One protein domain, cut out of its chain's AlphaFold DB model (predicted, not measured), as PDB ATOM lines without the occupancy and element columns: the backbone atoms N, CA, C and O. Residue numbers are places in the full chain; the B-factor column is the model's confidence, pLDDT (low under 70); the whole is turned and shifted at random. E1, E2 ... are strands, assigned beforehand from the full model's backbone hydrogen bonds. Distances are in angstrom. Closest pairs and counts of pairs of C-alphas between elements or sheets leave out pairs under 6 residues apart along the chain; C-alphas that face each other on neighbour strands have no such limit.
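This is residues 44 to 177 of the 181 residues of an uncharacterized protein of bacterium (UniProt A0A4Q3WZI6). Two sheets of strands lie face to face as a sandwich, one of five strands, E1, E3, E8, E5 and E6, the other of four, E2, E9, E4 and E7, with the strands of the one at 12 degrees to those of the other. The chain passes back and forth between the sheets, and at one end of the long axis the first residues, 44 to 51, and much of the long loop of residues 71 to 90 extend beyond the strands. The printed part has 134 residues with no named helix and nine named strands, E1 to E9 in order along the chain; the class is all strand, though under half of the residues, 63, are in named elements. The five-strand sheet is mixed, in the order E1, E3, E8, E5, E6, and the four-strand sheet is antiparallel throughout, in the order E2, E9, E4, E7. The whole is compact, with a radius of gyration of the C-alphas of 16.0 A, yet elongated in outline, spanning 56 by 31 by 26 A.

E1, residues 52 to 60, is an edge strand of the five-strand sheet. It is parallel to E3, residues 91 to 99, with N 55 and O 93 at 3.0 A. E3 is antiparallel to E8, residues 153 to 160, with N 94 and O 158 at 2.8 A. E8 is antiparallel to E5, residues 122 to 125, with N 159 and O 124 at 2.8 A. E5 and E6, residues 128 to 131, form a hairpin, with N 123 and O 130 at 2.8 A, and E6 is the other edge strand. In the second sheet E2, residues 66 to 70, is an edge strand antiparallel to E9, residues 170 to 176, with N 68 and O 172 at 2.9 A. E9 is antiparallel to E4, residues 106 to 113, with N 111 and O 173 at 2.9 A. E4 is antiparallel to the other edge strand, E7, residues 140 to 148, with N 108 and O 146 at 2.8 A. These N and O pairs are within hydrogen-bond range. Both sheets are twisted, and E7 bends by 60 degrees at residue 143. The two sheets have 50 pairs of C-alphas within 10 A, and their best planes are 18 degrees apart. Four nested antiparallel pairs, E2 with E9, E3 with E8, E4 with E7 and E5 with E6, make a jelly roll, one long hairpin wound over both sheets. Between the sheets, the closest C-alphas of E1 and E2 are those of Tyr 59 and Gly 66, 6.3 A apart, and those of E6 and E7 are of Val 130 and Leu 143, 6.6 A apart. E5 and E7 are near each other, while E1 and E6, for instance, are apart.

E1 begins at C-alpha 52, at (20.377, 46.200, -32.545), and is 25.8 A long. E3 is 25.5 A, E8 22.8 A, E7 22.1 A, E4 21.9 A and E9 19.8 A long from first to last C-alpha. E2, E5 and E6 are shorter. E4 begins at C-alpha 106, at (50.921, 37.576, -28.466), and E9 ends at C-alpha 176, at (45.567, 34.861, -25.148).

The two C-alphas farthest apart are those of Ser 44 and Ser 103, 56.8 A. The printed part has no cut. The link from E2 to E3, 20 residues, is long; the links E1 to E2, E5 to E6 and E7 to E8 are tight, and the other four are short. The mean pLDDT of the printed part is 94.6, and no printed residue is under 70.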
ATOM      1  N   SER A  44       0.015  43.698 -32.973       82.19
ATOM      2  CA  SER A  44       0.928  43.369 -31.884       82.19
ATOM      3  C   SER A  44       1.451  44.641 -31.230       82.19
ATOM      4  O   SER A  44       1.958  45.535 -31.903       82.19
ATOM      5  N   VAL A  45       1.412  44.682 -29.900       85.12
ATOM      6  CA  VAL A  45       2.073  45.730 -29.111       85.12
ATOM      7  C   VAL A  45       3.604  45.602 -29.135       85.12
ATOM      8  O   VAL A  45       4.304  46.529 -28.750       85.12
ATOM      9  N   HIS A  46       4.145  44.469 -29.599       86.62
ATOM     10  CA  HIS A  46       5.571  44.122 -29.581       86.62
ATOM     11  C   HIS A  46       6.369  44.805 -30.706       86.62
ATOM     12  O   HIS A  46       6.894  44.146 -31.604       86.62
ATOM     13  N   ILE A  47       6.460  46.134 -30.654       88.94
ATOM     14  CA  ILE A  47       7.231  46.945 -31.604       88.94
ATOM     15  C   ILE A  47       8.608  47.272 -31.008       88.94
ATOM     16  O   ILE A  47       8.714  47.922 -29.964       88.94
ATOM     17  N   TYR A  48       9.667  46.840 -31.697       89.75
ATOM     18  CA  TYR A  48      11.068  47.077 -31.327       89.75
ATOM     19  C   TYR A  48      11.779  47.775 -32.492       89.75
ATOM     20  O   TYR A  48      12.271  47.098 -33.393       89.75
ATOM     21  N   PRO A  49      11.822  49.119 -32.517       82.56
ATOM     22  CA  PRO A  49      12.274  49.871 -33.690       82.56
ATOM     23  C   PRO A  49      13.777  49.718 -33.963       82.56
ATOM     24  O   PRO A  49      14.213  49.859 -35.101       82.56
ATOM     25  N   SER A  50      14.557  49.380 -32.933       85.12
ATOM     26  CA  SER A  50      16.007  49.202 -33.023       85.12
ATOM     27  C   SER A  50      16.428  47.885 -32.362       85.12
ATOM     28  O   SER A  50      16.964  47.908 -31.252       85.12
ATOM     29  N   PRO A  51      16.210  46.719 -33.001       86.88
ATOM     30  CA  PRO A  51      16.618  45.413 -32.478       86.88
ATOM     31  C   PRO A  51      18.123  45.174 -32.706       86.88
ATOM     32  O   PRO A  51      18.549  44.109 -33.154       86.88
ATOM     33  N   PHE A  52      18.929  46.195 -32.413       91.38
ATOM     34  CA  PHE A  52      20.377  46.200 -32.545       91.38
ATOM     35  C   PHE A  52      21.011  46.381 -31.171       91.38
ATOM     36  O   PHE A  52      20.547  47.166 -30.340       91.38
ATOM     37  N   ARG A  53      22.099  45.662 -30.940       92.31
ATOM     38  CA  ARG A  53      22.973  45.826 -29.784       92.31
ATOM     39  C   ARG A  53      24.341  46.212 -30.286       92.31
ATOM     40  O   ARG A  53      24.916  45.486 -31.088       92.31
ATOM     41  N   GLU A  54      24.848  47.332 -29.803       95.12
ATOM     42  CA  GLU A  54      26.205  47.766 -30.082       95.12
ATOM     43  C   GLU A  54      26.977  47.929 -28.780       95.12
ATOM     44  O   GLU A  54      26.482  48.547 -27.837       95.12
ATOM     45  N   GLU A  55      28.165  47.333 -28.725       95.25
ATOM     46  CA  GLU A  55      29.014  47.331 -27.537       95.25
ATOM     47  C   GLU A  55      30.483  47.530 -27.930       95.25
ATOM     48  O   GLU A  55      31.022  46.806 -28.773       95.25
ATOM     49  N   ASP A  56      31.147  48.483 -27.278       97.56
ATOM     50  CA  ASP A  56      32.594  48.661 -27.376       97.56
ATOM     51  C   ASP A  56      33.294  47.756 -26.358       97.56
ATOM     52  O   ASP A  56      33.022  47.802 -25.155       97.56
ATOM     53  N   VAL A  57      34.218  46.927 -26.839       97.56
ATOM     54  CA  VAL A  57      34.843  45.865 -26.044       97.56
ATOM     55  C   VAL A  57      36.355  46.077 -25.992       97.56
ATOM     56  O   VAL A  57      37.086  45.600 -26.871       97.56
ATOM     57  N   PRO A  58      36.876  46.767 -24.963       97.69
ATOM     58  CA  PRO A  58      38.309  46.825 -24.735       97.69
ATOM     59  C   PRO A  58      38.814  45.475 -24.212       97.69
ATOM     60  O   PRO A  58      38.274  44.909 -23.262       97.69
ATOM     61  N   TYR A  59      39.899  44.976 -24.797       98.06
ATOM     62  CA  TYR A  59      40.597  43.785 -24.326       98.06
ATOM     63  C   TYR A  59      42.098  44.055 -24.243       98.06
ATOM     64  O   TYR A  59      42.695  44.583 -25.180       98.06
ATOM     65  N   ARG A  60      42.723  43.664 -23.129       97.75
ATOM     66  CA  ARG A  60      44.153  43.862 -22.881       97.75
ATOM     67  C   ARG A  60      44.829  42.529 -22.582       97.75
ATOM     68  O   ARG A  60      44.454  41.848 -21.626       97.75
ATOM     69  N   VAL A  61      45.847  42.179 -23.366       96.81
ATOM     70  CA  VAL A  61      46.705  41.011 -23.112       96.81
ATOM     71  C   VAL A  61      47.349  41.122 -21.726       96.81
ATOM     72  O   VAL A  61      47.763  42.202 -21.308       96.81
ATOM     73  N   GLY A  62      47.405  40.000 -21.002       92.06
ATOM     74  CA  GLY A  62      47.859  39.937 -19.606       92.06
ATOM     75  C   GLY A  62      46.807  40.389 -18.583       92.06
ATOM     76  O   GLY A  62      47.006  40.216 -17.385       92.06
ATOM     77  N   GLY A  63      45.678  40.942 -19.038       92.75
ATOM     78  CA  GLY A  63      44.511  41.223 -18.209       92.75
ATOM     79  C   GLY A  63      43.575  40.019 -18.060       92.75
ATOM     80  O   GLY A  63      43.923  38.871 -18.341       92.75
ATOM     81  N   ARG A  64      42.341  40.298 -17.626       94.56
ATOM     82  CA  ARG A  64      41.268  39.296 -17.565       94.56
ATOM     83  C   ARG A  64      40.810  38.908 -18.971       94.56
ATOM     84  O   ARG A  64      40.945  39.680 -19.918       94.56
ATOM     85  N   TYR A  65      40.236  37.717 -19.095       96.12
ATOM     86  CA  TYR A  65      39.571  37.309 -20.333       96.12
ATOM     87  C   TYR A  65      38.354  38.198 -20.594       96.12
ATOM     88  O   TYR A  65      37.671  38.619 -19.656       96.12
ATOM     89  N   GLY A  66      38.100  38.480 -21.869       96.31
ATOM     90  CA  GLY A  66      36.874  39.137 -22.307       96.31
ATOM     91  C   GLY A  66      35.753  38.113 -22.453       96.31
ATOM     92  O   GLY A  66      35.981  37.035 -23.001       96.31
ATOM     93  N   TYR A  67      34.553  38.460 -21.990       97.06
ATOM     94  CA  TYR A  67      33.355  37.630 -22.109       97.06
ATOM     95  C   TYR A  67      32.198  38.479 -22.625       97.06
ATOM     96  O   TYR A  67      31.794  39.434 -21.963       97.06
ATOM     97  N   LEU A  68      31.652  38.118 -23.783       97.12
ATOM     98  CA  LEU A  68      30.516  38.799 -24.404       97.12
ATOM     99  C   LEU A  68      29.316  37.863 -24.411       97.12
ATOM    100  O   LEU A  68      29.396  36.738 -24.910       97.12
ATOM    101  N   ARG A  69      28.207  38.316 -23.828       96.06
ATOM    102  CA  ARG A  69      27.005  37.502 -23.622       96.06
ATOM    103  C   ARG A  69      25.985  37.781 -24.715       96.06
ATOM    104  O   ARG A  69      25.132  38.658 -24.591       96.06
ATOM    105  N   VAL A  70      26.067  36.997 -25.783       96.75
ATOM    106  CA  VAL A  70      25.148  37.092 -26.919       96.75
ATOM    107  C   VAL A  70      23.786  36.552 -26.497       96.75
ATOM    108  O   VAL A  70      23.695  35.450 -25.957       96.75
ATOM    109  N   GLY A  71      22.728  37.322 -26.733       94.69
ATOM    110  CA  GLY A  71      21.353  36.918 -26.449       94.69
ATOM    111  C   GLY A  71      20.905  37.058 -24.991       94.69
ATOM    112  O   GLY A  71      19.756  36.736 -24.712       94.69
ATOM    113  N   GLN A  72      21.738  37.565 -24.069       94.19
ATOM    114  CA  GLN A  72      21.374  37.628 -22.645       94.19
ATOM    115  C   GLN A  72      20.417  38.774 -22.294       94.19
ATOM    116  O   GLN A  72      19.442  38.542 -21.597       94.19
ATOM    117  N   LYS A  73      20.698  40.015 -22.713       93.19
ATOM    118  CA  LYS A  73      19.943  41.202 -22.265       93.19
ATOM    119  C   LYS A  73      18.786  41.537 -23.198       93.19
ATOM    120  O   LYS A  73      19.002  41.686 -24.401       93.19
ATOM    121  N   ALA A  74      17.583  41.708 -22.655       91.50
ATOM    122  CA  ALA A  74      16.363  41.929 -23.433       91.50
ATOM    123  C   ALA A  74      16.343  43.290 -24.136       91.50
ATOM    124  O   ALA A  74      16.701  44.308 -23.540       91.50
ATOM    125  N   VAL A  75      15.937  43.331 -25.408       91.00
ATOM    126  CA  VAL A  75      15.634  44.601 -26.092       91.00
ATOM    127  C   VAL A  75      14.296  45.125 -25.578       91.00
ATOM    128  O   VAL A  75      13.328  44.377 -25.476       91.00
ATOM    129  N   VAL A  76      14.258  46.407 -25.231       90.81
ATOM    130  CA  VAL A  76      13.078  47.064 -24.663       90.81
ATOM    131  C   VAL A  76      12.157  47.530 -25.791       90.81
ATOM    132  O   VAL A  76      12.626  47.983 -26.837       90.81
ATOM    133  N   ARG A  77      10.848  47.403 -25.575       90.12
ATOM    134  CA  ARG A  77       9.783  47.839 -26.489       90.12
ATOM    135  C   ARG A  77       9.817  49.356 -26.670       90.12
ATOM    136  O   ARG A  77      10.336  50.071 -25.813       90.12
ATOM    137  N   GLN A  78       9.252  49.858 -27.765       88.06
ATOM    138  CA  GLN A  78       9.266  51.291 -28.084       88.06
ATOM    139  C   GLN A  78       8.738  52.189 -26.949       88.06
ATOM    140  O   GLN A  78       9.330  53.227 -26.659       88.06
ATOM    141  N   ASP A  79       7.655  51.780 -26.292       90.00
ATOM    142  CA  ASP A  79       7.012  52.498 -25.180       90.00
ATOM    143  C   ASP A  79       7.645  52.232 -23.804       90.00
ATOM    144  O   ASP A  79       7.260  52.849 -22.817       90.00
ATOM    145  N   ARG A  80       8.646  51.343 -23.734       88.44
ATOM    146  CA  ARG A  80       9.334  50.919 -22.503       88.44
ATOM    147  C   ARG A  80       8.473  50.184 -21.475       88.44
ATOM    148  O   ARG A  80       8.944  49.950 -20.364       88.44
ATOM    149  N   GLU A  81       7.278  49.753 -21.848       89.75
ATOM    150  CA  GLU A  81       6.381  48.987 -20.972       89.75
ATOM    151  C   GLU A  81       6.561  47.468 -21.120       89.75
ATOM    152  O   GLU A  81       5.950  46.681 -20.402       89.75
ATOM    153  N   GLY A  82       7.414  47.035 -22.050       88.69
ATOM    154  CA  GLY A  82       7.724  45.630 -22.272       88.69
ATOM    155  C   GLY A  82       9.122  45.417 -22.833       88.69
ATOM    156  O   GLY A  82       9.864  46.361 -23.118       88.69
ATOM    157  N   GLN A  83       9.486  44.156 -23.019       91.62
ATOM    158  CA  GLN A  83      10.783  43.755 -23.552       91.62
ATOM    159  C   GLN A  83      10.671  42.442 -24.323       91.62
ATOM    160  O   GLN A  83       9.622  41.808 -24.301       91.62
ATOM    161  N   LEU A  84      11.722  42.060 -25.039       89.81
ATOM    162  CA  LEU A  84      11.796  40.744 -25.662       89.81
ATOM    163  C   LEU A  84      11.971  39.641 -24.609       89.81
ATOM    164  O   LEU A  84      12.897  39.696 -23.800       89.81
ATOM    165  N   ASP A  85      11.159  38.593 -24.715       86.50
ATOM    166  CA  ASP A  85      11.302  37.352 -23.935       86.50
ATOM    167  C   ASP A  85      12.459  36.465 -24.432       86.50
ATOM    168  O   ASP A  85      12.817  35.473 -23.803       86.50
ATOM    169  N   GLY A  86      13.057  36.816 -25.571       88.31
ATOM    170  CA  GLY A  86      14.202  36.147 -26.171       88.31
ATOM    171  C   GLY A  86      14.758  36.975 -27.327       88.31
ATOM    172  O   GLY A  86      14.023  37.674 -28.017       88.31
ATOM    173  N   ASN A  87      16.066  36.905 -27.560       92.44
ATOM    174  CA  ASN A  87      16.751  37.774 -28.525       92.44
ATOM    175  C   ASN A  87      16.907  37.155 -29.927       92.44
ATOM    176  O   ASN A  87      17.838  37.498 -30.656       92.44
ATOM    177  N   PHE A  88      16.028  36.229 -30.318       91.00
ATOM    178  CA  PHE A  88      16.045  35.685 -31.678       91.00
ATOM    179  C   PHE A  88      15.906  36.820 -32.709       91.00
ATOM    180  O   PHE A  88      15.021  37.664 -32.588       91.00
ATOM    181  N   GLY A  89      16.804  36.862 -33.699       90.38
ATOM    182  CA  GLY A  89      16.807  37.900 -34.740       90.38
ATOM    183  C   GLY A  89      17.413  39.256 -34.340       90.38
ATOM    184  O   GLY A  89      17.582  40.112 -35.206       90.38
ATOM    185  N   VAL A  90      17.797  39.464 -33.073       95.50
ATOM    186  CA  VAL A  90      18.480  40.695 -32.630       95.50
ATOM    187  C   VAL A  90      19.913  40.711 -33.154       95.50
ATOM    188  O   VAL A  90      20.682  39.782 -32.912       95.50
ATOM    189  N   THR A  91      20.306  41.781 -33.840       96.50
ATOM    190  CA  THR A  91      21.667  41.900 -34.382       96.50
ATOM    191  C   THR A  91      22.609  42.482 -33.335       96.50
ATOM    192  O   THR A  91      22.353  43.552 -32.788       96.50
ATOM    193  N   TYR A  92      23.723  41.805 -33.079       97.44
ATOM    194  CA  TYR A  92      24.780  42.261 -32.182       97.44
ATOM    195  C   TYR A  92      25.990  42.720 -32.991       97.44
ATOM    196  O   TYR A  92      26.459  41.992 -33.866       97.44
ATOM    197  N   ARG A  93      26.518  43.901 -32.669       97.25
ATOM    198  CA  ARG A  93      27.761  44.469 -33.191       97.25
ATOM    199  C   ARG A  93      28.695  44.769 -32.025       97.25
ATOM    200  O   ARG A  93      28.393  45.589 -31.169       97.25
ATOM    201  N   TYR A  94      29.840  44.108 -32.014       97.94
ATOM    202  CA  TYR A  94      30.887  44.324 -31.031       97.94
ATOM    203  C   TYR A  94      32.074  45.009 -31.701       97.94
ATOM    204  O   TYR A  94      32.678  44.447 -32.622       97.94
ATOM    205  N   ASN A  95      32.414  46.205 -31.230       98.12
ATOM    206  CA  ASN A  95      33.597  46.941 -31.664       98.12
ATOM    207  C   ASN A  95      34.747  46.577 -30.718       98.12
ATOM    208  O   ASN A  95      34.881  47.104 -29.612       98.12
ATOM    209  N   LEU A  96      35.557  45.605 -31.125       98.31
ATOM    210  CA  LEU A  96      36.642  45.068 -30.315       98.31
ATOM    211  C   LEU A  96      37.875  45.968 -30.427       98.31
ATOM    212  O   LEU A  96      38.317  46.295 -31.528       98.31
ATOM    213  N   LYS A  97      38.488  46.305 -29.291       98.31
ATOM    214  CA  LYS A  97      39.774  47.010 -29.228       98.31
ATOM    215  C   LYS A  97      40.782  46.153 -28.475       98.31
ATOM    216  O   LYS A  97      40.825  46.168 -27.246       98.31
ATOM    217  N   LEU A  98      41.575  45.389 -29.220       98.31
ATOM    218  CA  LEU A  98      42.548  44.442 -28.678       98.31
ATOM    219  C   LEU A  98      43.906  45.128 -28.504       98.31
ATOM    220  O   LEU A  98      44.473  45.616 -29.475       98.31
ATOM    221  N   ASN A  99      44.446  45.149 -27.291       98.19
ATOM    222  CA  ASN A  99      45.727  45.771 -26.966       98.19
ATOM    223  C   ASN A  99      46.733  44.731 -26.454       98.19
ATOM    224  O   ASN A  99      46.437  43.989 -25.513       98.19
ATOM    225  N   ASN A 100      47.933  44.711 -27.039       97.94
ATOM    226  CA  ASN A 100      49.074  43.948 -26.546       97.94
ATOM    227  C   ASN A 100      50.143  44.891 -25.972       97.94
ATOM    228  O   ASN A 100      50.979  45.387 -26.720       97.94
ATOM    229  N   PRO A 101      50.165  45.128 -24.651       97.38
ATOM    230  CA  PRO A 101      51.166  45.985 -24.020       97.38
ATOM    231  C   PRO A 101      52.503  45.266 -23.764       97.38
ATOM    232  O   PRO A 101      53.392  45.852 -23.153       97.38
ATOM    233  N   THR A 102      52.637  43.989 -24.134       95.19
ATOM    234  CA  THR A 102      53.841  43.193 -23.849       95.19
ATOM    235  C   THR A 102      54.947  43.452 -24.874       95.19
ATOM    236  O   THR A 102      54.709  44.035 -25.933       95.19
ATOM    237  N   SER A 103      56.163  42.989 -24.576       95.12
ATOM    238  CA  SER A 103      57.322  43.059 -25.475       95.12
ATOM    239  C   SER A 103      57.348  41.956 -26.542       95.12
ATOM    240  O   SER A 103      58.197  41.994 -27.430       95.12
ATOM    241  N   GLY A 104      56.436  40.980 -26.478       94.06
ATOM    242  CA  GLY A 104      56.381  39.830 -27.383       94.06
ATOM    243  C   GLY A 104      55.162  39.839 -28.301       94.06
ATOM    244  O   GLY A 104      54.136  40.459 -28.010       94.06
ATOM    245  N   ILE A 105      55.250  39.112 -29.419       96.62
ATOM    246  CA  ILE A 105      54.075  38.824 -30.249       96.62
ATOM    247  C   ILE A 105      53.143  37.918 -29.443       96.62
ATOM    248  O   ILE A 105      53.527  36.808 -29.079       96.62
ATOM    249  N   THR A 106      51.913  38.369 -29.199       97.25
ATOM    250  CA  THR A 106      50.921  37.576 -28.466       97.25
ATOM    251  C   THR A 106      49.790  37.128 -29.386       97.25
ATOM    252  O   THR A 106      49.090  37.973 -29.953       97.25
ATOM    253  N   PRO A 107      49.545  35.815 -29.520       97.56
ATOM    254  CA  PRO A 107      48.340  35.328 -30.168       97.56
ATOM    255  C   PRO A 107      47.126  35.453 -29.237       97.56
ATOM    256  O   PRO A 107      47.121  34.941 -28.117       97.56
ATOM    257  N   VAL A 108      46.068  36.076 -29.739       97.94
ATOM    258  CA  VAL A 108      44.761  36.207 -29.094       97.94
ATOM    259  C   VAL A 108      43.744  35.394 -29.884       97.94
ATOM    260  O   VAL A 108      43.681  35.463 -31.110       97.94
ATOM    261  N   GLU A 109      42.958  34.593 -29.181       97.94
ATOM    262  CA  GLU A 109      41.847  33.827 -29.729       97.94
ATOM    263  C   GLU A 109      40.533  34.492 -29.354       97.94
ATOM    264  O   GLU A 109      40.305  34.837 -28.190       97.94
ATOM    265  N   ILE A 110      39.663  34.605 -30.353       98.31
ATOM    266  CA  ILE A 110      38.246  34.873 -30.164       98.31
ATOM    267  C   ILE A 110      37.519  33.560 -30.451       98.31
ATOM    268  O   ILE A 110      37.684  32.956 -31.515       98.31
ATOM    269  N   SER A 111      36.755  33.086 -29.476       98.12
ATOM    270  CA  SER A 111      36.081  31.788 -29.513       98.12
ATOM    271  C   SER A 111      34.614  31.922 -29.138       98.12
ATOM    272  O   SER A 111      34.229  32.863 -28.450       98.12
ATOM    273  N   TYR A 112      33.798  30.988 -29.604       98.50
ATOM    274  CA  TYR A 112      32.383  30.888 -29.284       98.50
ATOM    275  C   TYR A 112      32.147  29.680 -28.384       98.50
ATOM    276  O   TYR A 112      32.663  28.602 -28.672       98.50
ATOM    277  N   GLN A 113      31.355  29.854 -27.329       98.12
ATOM    278  CA  GLN A 113      30.980  28.811 -26.384       98.12
ATOM    279  C   GLN A 113      29.457  28.683 -26.274       98.12
ATOM    280  O   GLN A 113      28.739  29.665 -26.052       98.12
ATOM    281  N   ALA A 114      28.983  27.441 -26.344       96.38
ATOM    282  CA  ALA A 114      27.589  27.057 -26.162       96.38
ATOM    283  C   ALA A 114      27.218  27.026 -24.665       96.38
ATOM    284  O   ALA A 114      27.216  25.975 -24.027       96.38
ATOM    285  N   SER A 115      26.974  28.196 -24.070       93.62
ATOM    286  CA  SER A 115      26.890  28.342 -22.604       93.62
ATOM    287  C   SER A 115      25.529  28.018 -21.974       93.62
ATOM    288  O   SER A 115      25.495  27.742 -20.780       93.62
ATOM    289  N   ALA A 116      24.425  28.063 -22.726       90.12
ATOM    290  CA  ALA A 116      23.066  27.849 -22.199       90.12
ATOM    291  C   ALA A 116      22.378  26.578 -22.733       90.12
ATOM    292  O   ALA A 116      21.193  26.359 -22.497       90.12
ATOM    293  N   GLY A 117      23.097  25.752 -23.488       88.69
ATOM    294  CA  GLY A 117      22.559  24.579 -24.167       88.69
ATOM    295  C   GLY A 117      23.263  24.362 -25.498       88.69
ATOM    296  O   GLY A 117      24.269  25.012 -25.776       88.69
ATOM    297  N   TYR A 118      22.739  23.460 -26.324       90.25
ATOM    298  CA  TYR A 118      23.271  23.273 -27.668       90.25
ATOM    299  C   TYR A 118      23.072  24.556 -28.489       90.25
ATOM    300  O   TYR A 118      22.052  25.236 -28.376       90.25
ATOM    301  N   SER A 119      24.057  24.933 -29.295       93.56
ATOM    302  CA  SER A 119      23.949  26.139 -30.116       93.56
ATOM    303  C   SER A 119      24.861  26.080 -31.330       93.56
ATOM    304  O   SER A 119      25.924  25.460 -31.303       93.56
ATOM    305  N   ALA A 120      24.452  26.762 -32.388       94.88
ATOM    306  CA  ALA A 120      25.316  27.145 -33.488       94.88
ATOM    307  C   ALA A 120      25.414  28.673 -33.537       94.88
ATOM    308  O   ALA A 120      24.560  29.383 -33.006       94.88
ATOM    309  N   GLY A 121      26.456  29.183 -34.179       96.19
ATOM    310  CA  GLY A 121      26.688  30.606 -34.347       96.19
ATOM    311  C   GLY A 121      27.103  30.942 -35.771       96.19
ATOM    312  O   GLY A 121      27.777  30.165 -36.455       96.19
ATOM    313  N   VAL A 122      26.703  32.136 -36.193       97.44
ATOM    314  CA  VAL A 122      27.124  32.766 -37.440       97.44
ATOM    315  C   VAL A 122      27.721  34.127 -37.124       97.44
ATOM    316  O   VAL A 122      27.164  34.887 -36.330       97.44
ATOM    317  N   PHE A 123      28.870  34.419 -37.715       98.44
ATOM    318  CA  PHE A 123      29.656  35.602 -37.412       98.44
ATOM    319  C   PHE A 123      30.156  36.258 -38.691       98.44
ATOM    320  O   PHE A 123      30.545  35.579 -39.638       98.44
ATOM    321  N   LEU A 124      30.195  37.584 -38.675       98.31
ATOM    322  CA  LEU A 124      30.966  38.396 -39.605       98.31
ATOM    323  C   LEU A 124      32.075  39.075 -38.796       98.31
ATOM    324  O   LEU A 124      31.773  39.875 -37.911       98.31
ATOM    325  N   ILE A 125      33.332  38.714 -39.045       97.88
ATOM    326  CA  ILE A 125      34.505  39.241 -38.333       97.88
ATOM    327  C   ILE A 125      35.379  39.967 -39.348       97.88
ATOM    328  O   ILE A 125      35.914  39.310 -40.234       97.88
ATOM    329  N   ASP A 126      35.495  41.293 -39.240       95.44
ATOM    330  CA  ASP A 126      36.189  42.143 -40.228       95.44
ATOM    331  C   ASP A 126      35.830  41.754 -41.677       95.44
ATOM    332  O   ASP A 126      36.683  41.490 -42.519       95.44
ATOM    333  N   ASP A 127      34.522  41.645 -41.926       92.00
ATOM    334  CA  ASP A 127      33.910  41.286 -43.211       92.00
ATOM    335  C   ASP A 127      34.162  39.837 -43.687       92.00
ATOM    336  O   ASP A 127      33.733  39.448 -44.774       92.00
ATOM    337  N   GLN A 128      34.756  38.986 -42.844       96.31
ATOM    338  CA  GLN A 128      34.887  37.548 -43.086       96.31
ATOM    339  C   GLN A 128      33.781  36.748 -42.400       96.31
ATOM    340  O   GLN A 128      33.558  36.850 -41.192       96.31
ATOM    341  N   PHE A 129      33.104  35.905 -43.175       97.12
ATOM    342  CA  PHE A 129      32.047  35.043 -42.664       97.12
ATOM    343  C   PHE A 129      32.624  33.806 -41.967       97.12
ATOM    344  O   PHE A 129      33.384  33.038 -42.560       97.12
ATOM    345  N   VAL A 130      32.213  33.576 -40.722       97.94
ATOM    346  CA  VAL A 130      32.601  32.415 -39.917       97.94
ATOM    347  C   VAL A 130      31.345  31.759 -39.357       97.94
ATOM    348  O   VAL A 130      30.517  32.406 -38.721       97.94
ATOM    349  N   LYS A 131      31.208  30.448 -39.561       97.06
ATOM    350  CA  LYS A 131      30.131  29.640 -38.978       97.06
ATOM    351  C   LYS A 131      30.705  28.590 -38.042       97.06
ATOM    352  O   LYS A 131      31.769  28.034 -38.311       97.06
ATOM    353  N   THR A 132      29.984  28.289 -36.974       97.44
ATOM    354  CA  THR A 132      30.315  27.163 -36.095       97.44
ATOM    355  C   THR A 132      29.589  25.899 -36.562       97.44
ATOM    356  O   THR A 132      28.543  25.998 -37.212       97.44
ATOM    357  N   PRO A 133      30.078  24.697 -36.215       95.12
ATOM    358  CA  PRO A 133      29.222  23.514 -36.231       95.12
ATOM    359  C   PRO A 133      28.092  23.660 -35.198       95.12
ATOM    360  O   PRO A 133      28.101  24.575 -34.366       95.12
ATOM    361  N   LEU A 134      27.136  22.728 -35.227       92.75
ATOM    362  CA  LEU A 134      26.207  22.541 -34.116       92.75
ATOM    363  C   LEU A 134      26.999  22.070 -32.895       92.75
ATOM    364  O   LEU A 134      27.541  20.964 -32.898       92.75
ATOM    365  N   MET A 135      27.080  22.909 -31.871       93.81
ATOM    366  CA  MET A 135      27.841  22.621 -30.664       93.81
ATOM    367  C   MET A 135      26.931  22.104 -29.556       93.81
ATOM    368  O   MET A 135      25.817  22.594 -29.372       93.81
ATOM    369  N   GLN A 136      27.431  21.141 -28.792       91.69
ATOM    370  CA  GLN A 136      26.808  20.636 -27.571       91.69
ATOM    371  C   GLN A 136      27.067  21.580 -26.382       91.69
ATOM    372  O   GLN A 136      28.003  22.386 -26.438       91.69
ATOM    373  N   PRO A 137      26.272  21.495 -25.297       91.25
ATOM    374  CA  PRO A 137      26.453  22.347 -24.125       91.25
ATOM    375  C   PRO A 137      27.896  22.330 -23.600       91.25
ATOM    376  O   PRO A 137      28.519  21.276 -23.479       91.25
ATOM    377  N   GLY A 138      28.437  23.511 -23.301       92.00
ATOM    378  CA  GLY A 138      29.790  23.699 -22.772       92.00
ATOM    379  C   GLY A 138      30.916  23.637 -23.807       92.00
ATOM    380  O   GLY A 138      32.022  24.089 -23.503       92.00
ATOM    381  N   GLN A 139      30.656  23.147 -25.027       96.06
ATOM    382  CA  GLN A 139      31.660  23.120 -26.091       96.06
ATOM    383  C   GLN A 139      32.065  24.532 -26.518       96.06
ATOM    384  O   GLN A 139      31.260  25.468 -26.497       96.06
ATOM    385  N   THR A 140      33.319  24.645 -26.952       97.38
ATOM    386  CA  THR A 140      33.930  25.882 -27.434       97.38
ATOM    387  C   THR A 140      34.579  25.638 -28.789       97.38
ATOM    388  O   THR A 140      35.277  24.640 -28.971       97.38
ATOM    389  N   VAL A 141      34.411  26.574 -29.719       97.94
ATOM    390  CA  VAL A 141      35.101  26.577 -31.013       97.94
ATOM    391  C   VAL A 141      35.819  27.904 -31.229       97.94
ATOM    392  O   VAL A 141      35.308  28.973 -30.897       97.94
ATOM    393  N   ARG A 142      37.025  27.850 -31.797       97.94
ATOM    394  CA  ARG A 142      37.755  29.046 -32.227       97.94
ATOM    395  C   ARG A 142      37.047  29.662 -33.433       97.94
ATOM    396  O   ARG A 142      36.836  28.971 -34.424       97.94
ATOM    397  N   LEU A 143      36.755  30.959 -33.362       98.25
ATOM    398  CA  LEU A 143      36.267  31.732 -34.504       98.25
ATOM    399  C   LEU A 143      37.439  32.295 -35.307       98.25
ATOM    400  O   LEU A 143      37.519  32.105 -36.515       98.25
ATOM    401  N   ILE A 144      38.378  32.948 -34.619       97.69
ATOM    402  CA  ILE A 144      39.580  33.520 -35.228       97.69
ATOM    403  C   ILE A 144      40.737  33.532 -34.226       97.69
ATOM    404  O   ILE A 144      40.543  33.585 -33.007       97.69
ATOM    405  N   LYS A 145      41.960  33.485 -34.754       97.31
ATOM    406  CA  LYS A 145      43.196  33.731 -34.012       97.31
ATOM    407  C   LYS A 145      43.913  34.912 -34.652       97.31
ATOM    408  O   LYS A 145      44.195  34.879 -35.845       97.31
ATOM    409  N   VAL A 146      44.238  35.919 -33.853       97.00
ATOM    410  CA  VAL A 146      44.972  37.108 -34.289       97.00
ATOM    411  C   VAL A 146      46.299  37.204 -33.556       97.00
ATOM    412  O   VAL A 146      46.381  36.921 -32.366       97.00
ATOM    413  N   PHE A 147      47.355  37.591 -34.260       97.62
ATOM    414  CA  PHE A 147      48.669  37.826 -33.665       97.62
ATOM    415  C   PHE A 147      48.870  39.325 -33.495       97.62
ATOM    416  O   PHE A 147      48.889  40.051 -34.491       97.62
ATOM    417  N   LEU A 148      48.993  39.774 -32.249       98.12
ATOM    418  CA  LEU A 148      49.242  41.171 -31.912       98.12
ATOM    419  C   LEU A 148      50.739  41.379 -31.696       98.12
ATOM    420  O   LEU A 148      51.351  40.693 -30.872       98.12
ATOM    421  N   ARG A 149      51.329  42.329 -32.416       98.12
ATOM    422  CA  ARG A 149      52.723  42.751 -32.243       98.12
ATOM    423  C   ARG A 149      52.923  43.425 -30.874       98.12
ATOM    424  O   ARG A 149      51.940  43.833 -30.250       98.12
ATOM    425  N   PRO A 150      54.172  43.547 -30.396       97.75
ATOM    426  CA  PRO A 150      54.474  44.320 -29.195       97.75
ATOM    427  C   PRO A 150      53.932  45.752 -29.296       97.75
ATOM    428  O   PRO A 150      54.111  46.409 -30.322       97.75
ATOM    429  N   GLY A 151      53.240  46.223 -28.259       97.75
ATOM    430  CA  GLY A 151      52.614  47.551 -28.212       97.75
ATOM    431  C   GLY A 151      51.388  47.745 -29.119       97.75
ATOM    432  O   GLY A 151      50.783  48.819 -29.099       97.75
ATOM    433  N   GLU A 152      50.991  46.745 -29.913       98.44
ATOM    434  CA  GLU A 152      49.924  46.902 -30.900       98.44
ATOM    435  C   GLU A 152      48.556  47.108 -30.240       98.44
ATOM    436  O   GLU A 152      48.178  46.404 -29.300       98.44
ATOM    437  N   THR A 153      47.771  48.031 -30.799       98.50
ATOM    438  CA  THR A 153      46.323  48.086 -30.590       98.50
ATOM    439  C   THR A 153      45.622  47.844 -31.916       98.50
ATOM    440  O   THR A 153      45.805  48.613 -32.854       98.50
ATOM    441  N   ARG A 154      44.806  46.793 -31.984       98.31
ATOM    442  CA  ARG A 154      44.044  46.411 -33.170       98.31
ATOM    443  C   ARG A 154      42.553  46.582 -32.916       98.31
ATOM    444  O   ARG A 154      42.022  46.023 -31.956       98.31
ATOM    445  N   ALA A 155      41.898  47.353 -33.775       98.38
ATOM    446  CA  ALA A 155      40.445  47.416 -33.830       98.38
ATOM    447  C   ALA A 155      39.925  46.277 -34.716       98.38
ATOM    448  O   ALA A 155      40.519  46.006 -35.758       98.38
ATOM    449  N   MET A 156      38.851  45.619 -34.289       97.81
ATOM    450  CA  MET A 156      38.154  44.590 -35.063       97.81
ATOM    451  C   MET A 156      36.649  44.721 -34.843       97.81
ATOM    452  O   MET A 156      36.208  45.134 -33.769       97.81
ATOM    453  N   ARG A 157      35.848  44.321 -35.824       98.31
ATOM    454  CA  ARG A 157      34.389  44.300 -35.729       98.31
ATOM    455  C   ARG A 157      33.885  42.868 -35.786       98.31
ATOM    456  O   ARG A 157      34.202  42.138 -36.720       98.31
ATOM    457  N   LEU A 158      33.063  42.489 -34.811       98.38
ATOM    458  CA  LEU A 158      32.360  41.209 -34.786       98.38
ATOM    459  C   LEU A 158      30.853  41.458 -34.816       98.38
ATOM    460  O   LEU A 158      30.311  42.121 -33.933       98.38
ATOM    461  N   THR A 159      30.168  40.898 -35.807       98.25
ATOM    462  CA  THR A 159      28.707  40.950 -35.928       98.25
ATOM    463  C   THR A 159      28.117  39.548 -35.876       98.25
ATOM    464  O   THR A 159      28.673  38.617 -36.455       98.25
ATOM    465  N   THR A 160      27.002  39.379 -35.169       98.12
ATOM    466  CA  THR A 160      26.290  38.099 -35.049       98.12
ATOM    467  C   THR A 160      24.802  38.316 -34.770       98.12
ATOM    468  O   THR A 160      24.367  39.430 -34.480       98.12
ATOM    469  N   VAL A 161      24.021  37.245 -34.845       97.06
ATOM    470  CA  VAL A 161      22.593  37.218 -34.526       97.06
ATOM    471  C   VAL A 161      22.264  35.892 -33.831       97.06
ATOM    472  O   VAL A 161      22.750  34.848 -34.277       97.06
ATOM    473  N   PRO A 162      21.458  35.884 -32.753       96.12
ATOM    474  CA  PRO A 162      20.943  34.650 -32.188       96.12
ATOM    475  C   PRO A 162      20.110  33.864 -33.201       96.12
ATOM    476  O   PRO A 162      19.131  34.375 -33.750       96.12
ATOM    477  N   LEU A 163      20.515  32.618 -33.450       93.75
ATOM    478  CA  LEU A 163      19.916  31.737 -34.450       93.75
ATOM    479  C   LEU A 163      18.703  30.963 -33.926       93.75
ATOM    480  O   LEU A 163      18.617  30.619 -32.747       93.75
ATOM    481  N   SER A 164      17.787  30.639 -34.843       87.44
ATOM    482  CA  SER A 164      16.653  29.759 -34.556       87.44
ATOM    483  C   SER A 164      17.163  28.364 -34.210       87.44
ATOM    484  O   SER A 164      18.147  27.893 -34.784       87.44
ATOM    485  N   GLY A 165      16.500  27.707 -33.257       83.75
ATOM    486  CA  GLY A 165      16.883  26.372 -32.805       83.75
ATOM    487  C   GLY A 165      18.239  26.319 -32.099       83.75
ATOM    488  O   GLY A 165      18.836  25.259 -32.056       83.75
ATOM    489  N   SER A 166      18.760  27.432 -31.580       89.31
ATOM    490  CA  SER A 166      19.963  27.454 -30.739       89.31
ATOM    491  C   SER A 166      19.637  28.014 -29.360       89.31
ATOM    492  O   SER A 166      18.838  28.941 -29.230       89.31
ATOM    493  N   SER A 167      20.275  27.470 -28.326       90.38
ATOM    494  CA  SER A 167      20.119  27.950 -26.955       90.38
ATOM    495  C   SER A 167      21.026  29.148 -26.691       90.38
ATOM    496  O   SER A 167      22.254  29.036 -26.691       90.38
ATOM    497  N   TYR A 168      20.405  30.290 -26.407       93.00
ATOM    498  CA  TYR A 168      21.062  31.501 -25.923       93.00
ATOM    499  C   TYR A 168      20.628  31.771 -24.474       93.00
ATOM    500  O   TYR A 168      19.529  31.377 -24.090       93.00
ATOM    501  N   PRO A 169      21.461  32.431 -23.653       95.19
ATOM    502  CA  PRO A 169      22.688  33.128 -24.030       95.19
ATOM    503  C   PRO A 169      23.900  32.233 -24.316       95.19
ATOM    504  O   PRO A 169      24.196  31.289 -23.587       95.19
ATOM    505  N   ALA A 170      24.661  32.605 -25.341       96.69
ATOM    506  CA  ALA A 170      25.961  32.020 -25.658       96.69
ATOM    507  C   ALA A 170      27.087  33.000 -25.291       96.69
ATOM    508  O   ALA A 170      26.820  34.170 -24.986       96.69
ATOM    509  N   THR A 171      28.337  32.536 -25.246       98.19
ATOM    510  CA  THR A 171      29.476  33.389 -24.862       98.19
ATOM    511  C   THR A 171      30.482  33.491 -25.992       98.19
ATOM    512  O   THR A 171      30.952  32.471 -26.486       98.19
ATOM    513  N   VAL A 172      30.868  34.711 -26.358       98.31
ATOM    514  CA  VAL A 172      32.112  34.941 -27.100       98.31
ATOM    515  C   VAL A 172      33.214  35.231 -26.088       98.31
ATOM    516  O   VAL A 172      33.066  36.112 -25.240       98.31
ATOM    517  N   VAL A 173      34.303  34.471 -26.154       98.19
ATOM    518  CA  VAL A 173      35.438  34.562 -25.230       98.19
ATOM    519  C   VAL A 173      36.656  35.095 -25.971       98.19
ATOM    520  O   VAL A 173      37.014  34.569 -27.027       98.19
ATOM    521  N   ILE A 174      37.310  36.100 -25.390       98.25
ATOM    522  CA  ILE A 174      38.546  36.706 -25.897       98.25
ATOM    523  C   ILE A 174      39.668  36.431 -24.897       98.25
ATOM    524  O   ILE A 174      39.584  36.838 -23.733       98.25
ATOM    525  N   ARG A 175      40.719  35.729 -25.328       96.88
ATOM    526  CA  ARG A 175      41.819  35.305 -24.443       96.88
ATOM    527  C   ARG A 175      43.145  35.144 -25.194       96.88
ATOM    528  O   ARG A 175      43.119  34.885 -26.396       96.88
ATOM    529  N   PRO A 176      44.306  35.221 -24.520       95.31
ATOM    530  CA  PRO A 176      45.567  34.861 -25.148       95.31
ATOM    531  C   PRO A 176      45.673  33.333 -25.264       95.31
ATOM    532  O   PRO A 176      45.072  32.593 -24.479       95.31
ATOM    533  N   VAL A 177      46.445  32.844 -26.232       89.31
ATOM    534  CA  VAL A 177      46.690  31.404 -26.436       89.31
ATOM    535  C   VAL A 177      48.175  31.115 -26.278       89.31
ATOM    536  O   VAL A 177      48.997  31.877 -26.759       89.31
TER     537      VAL A 177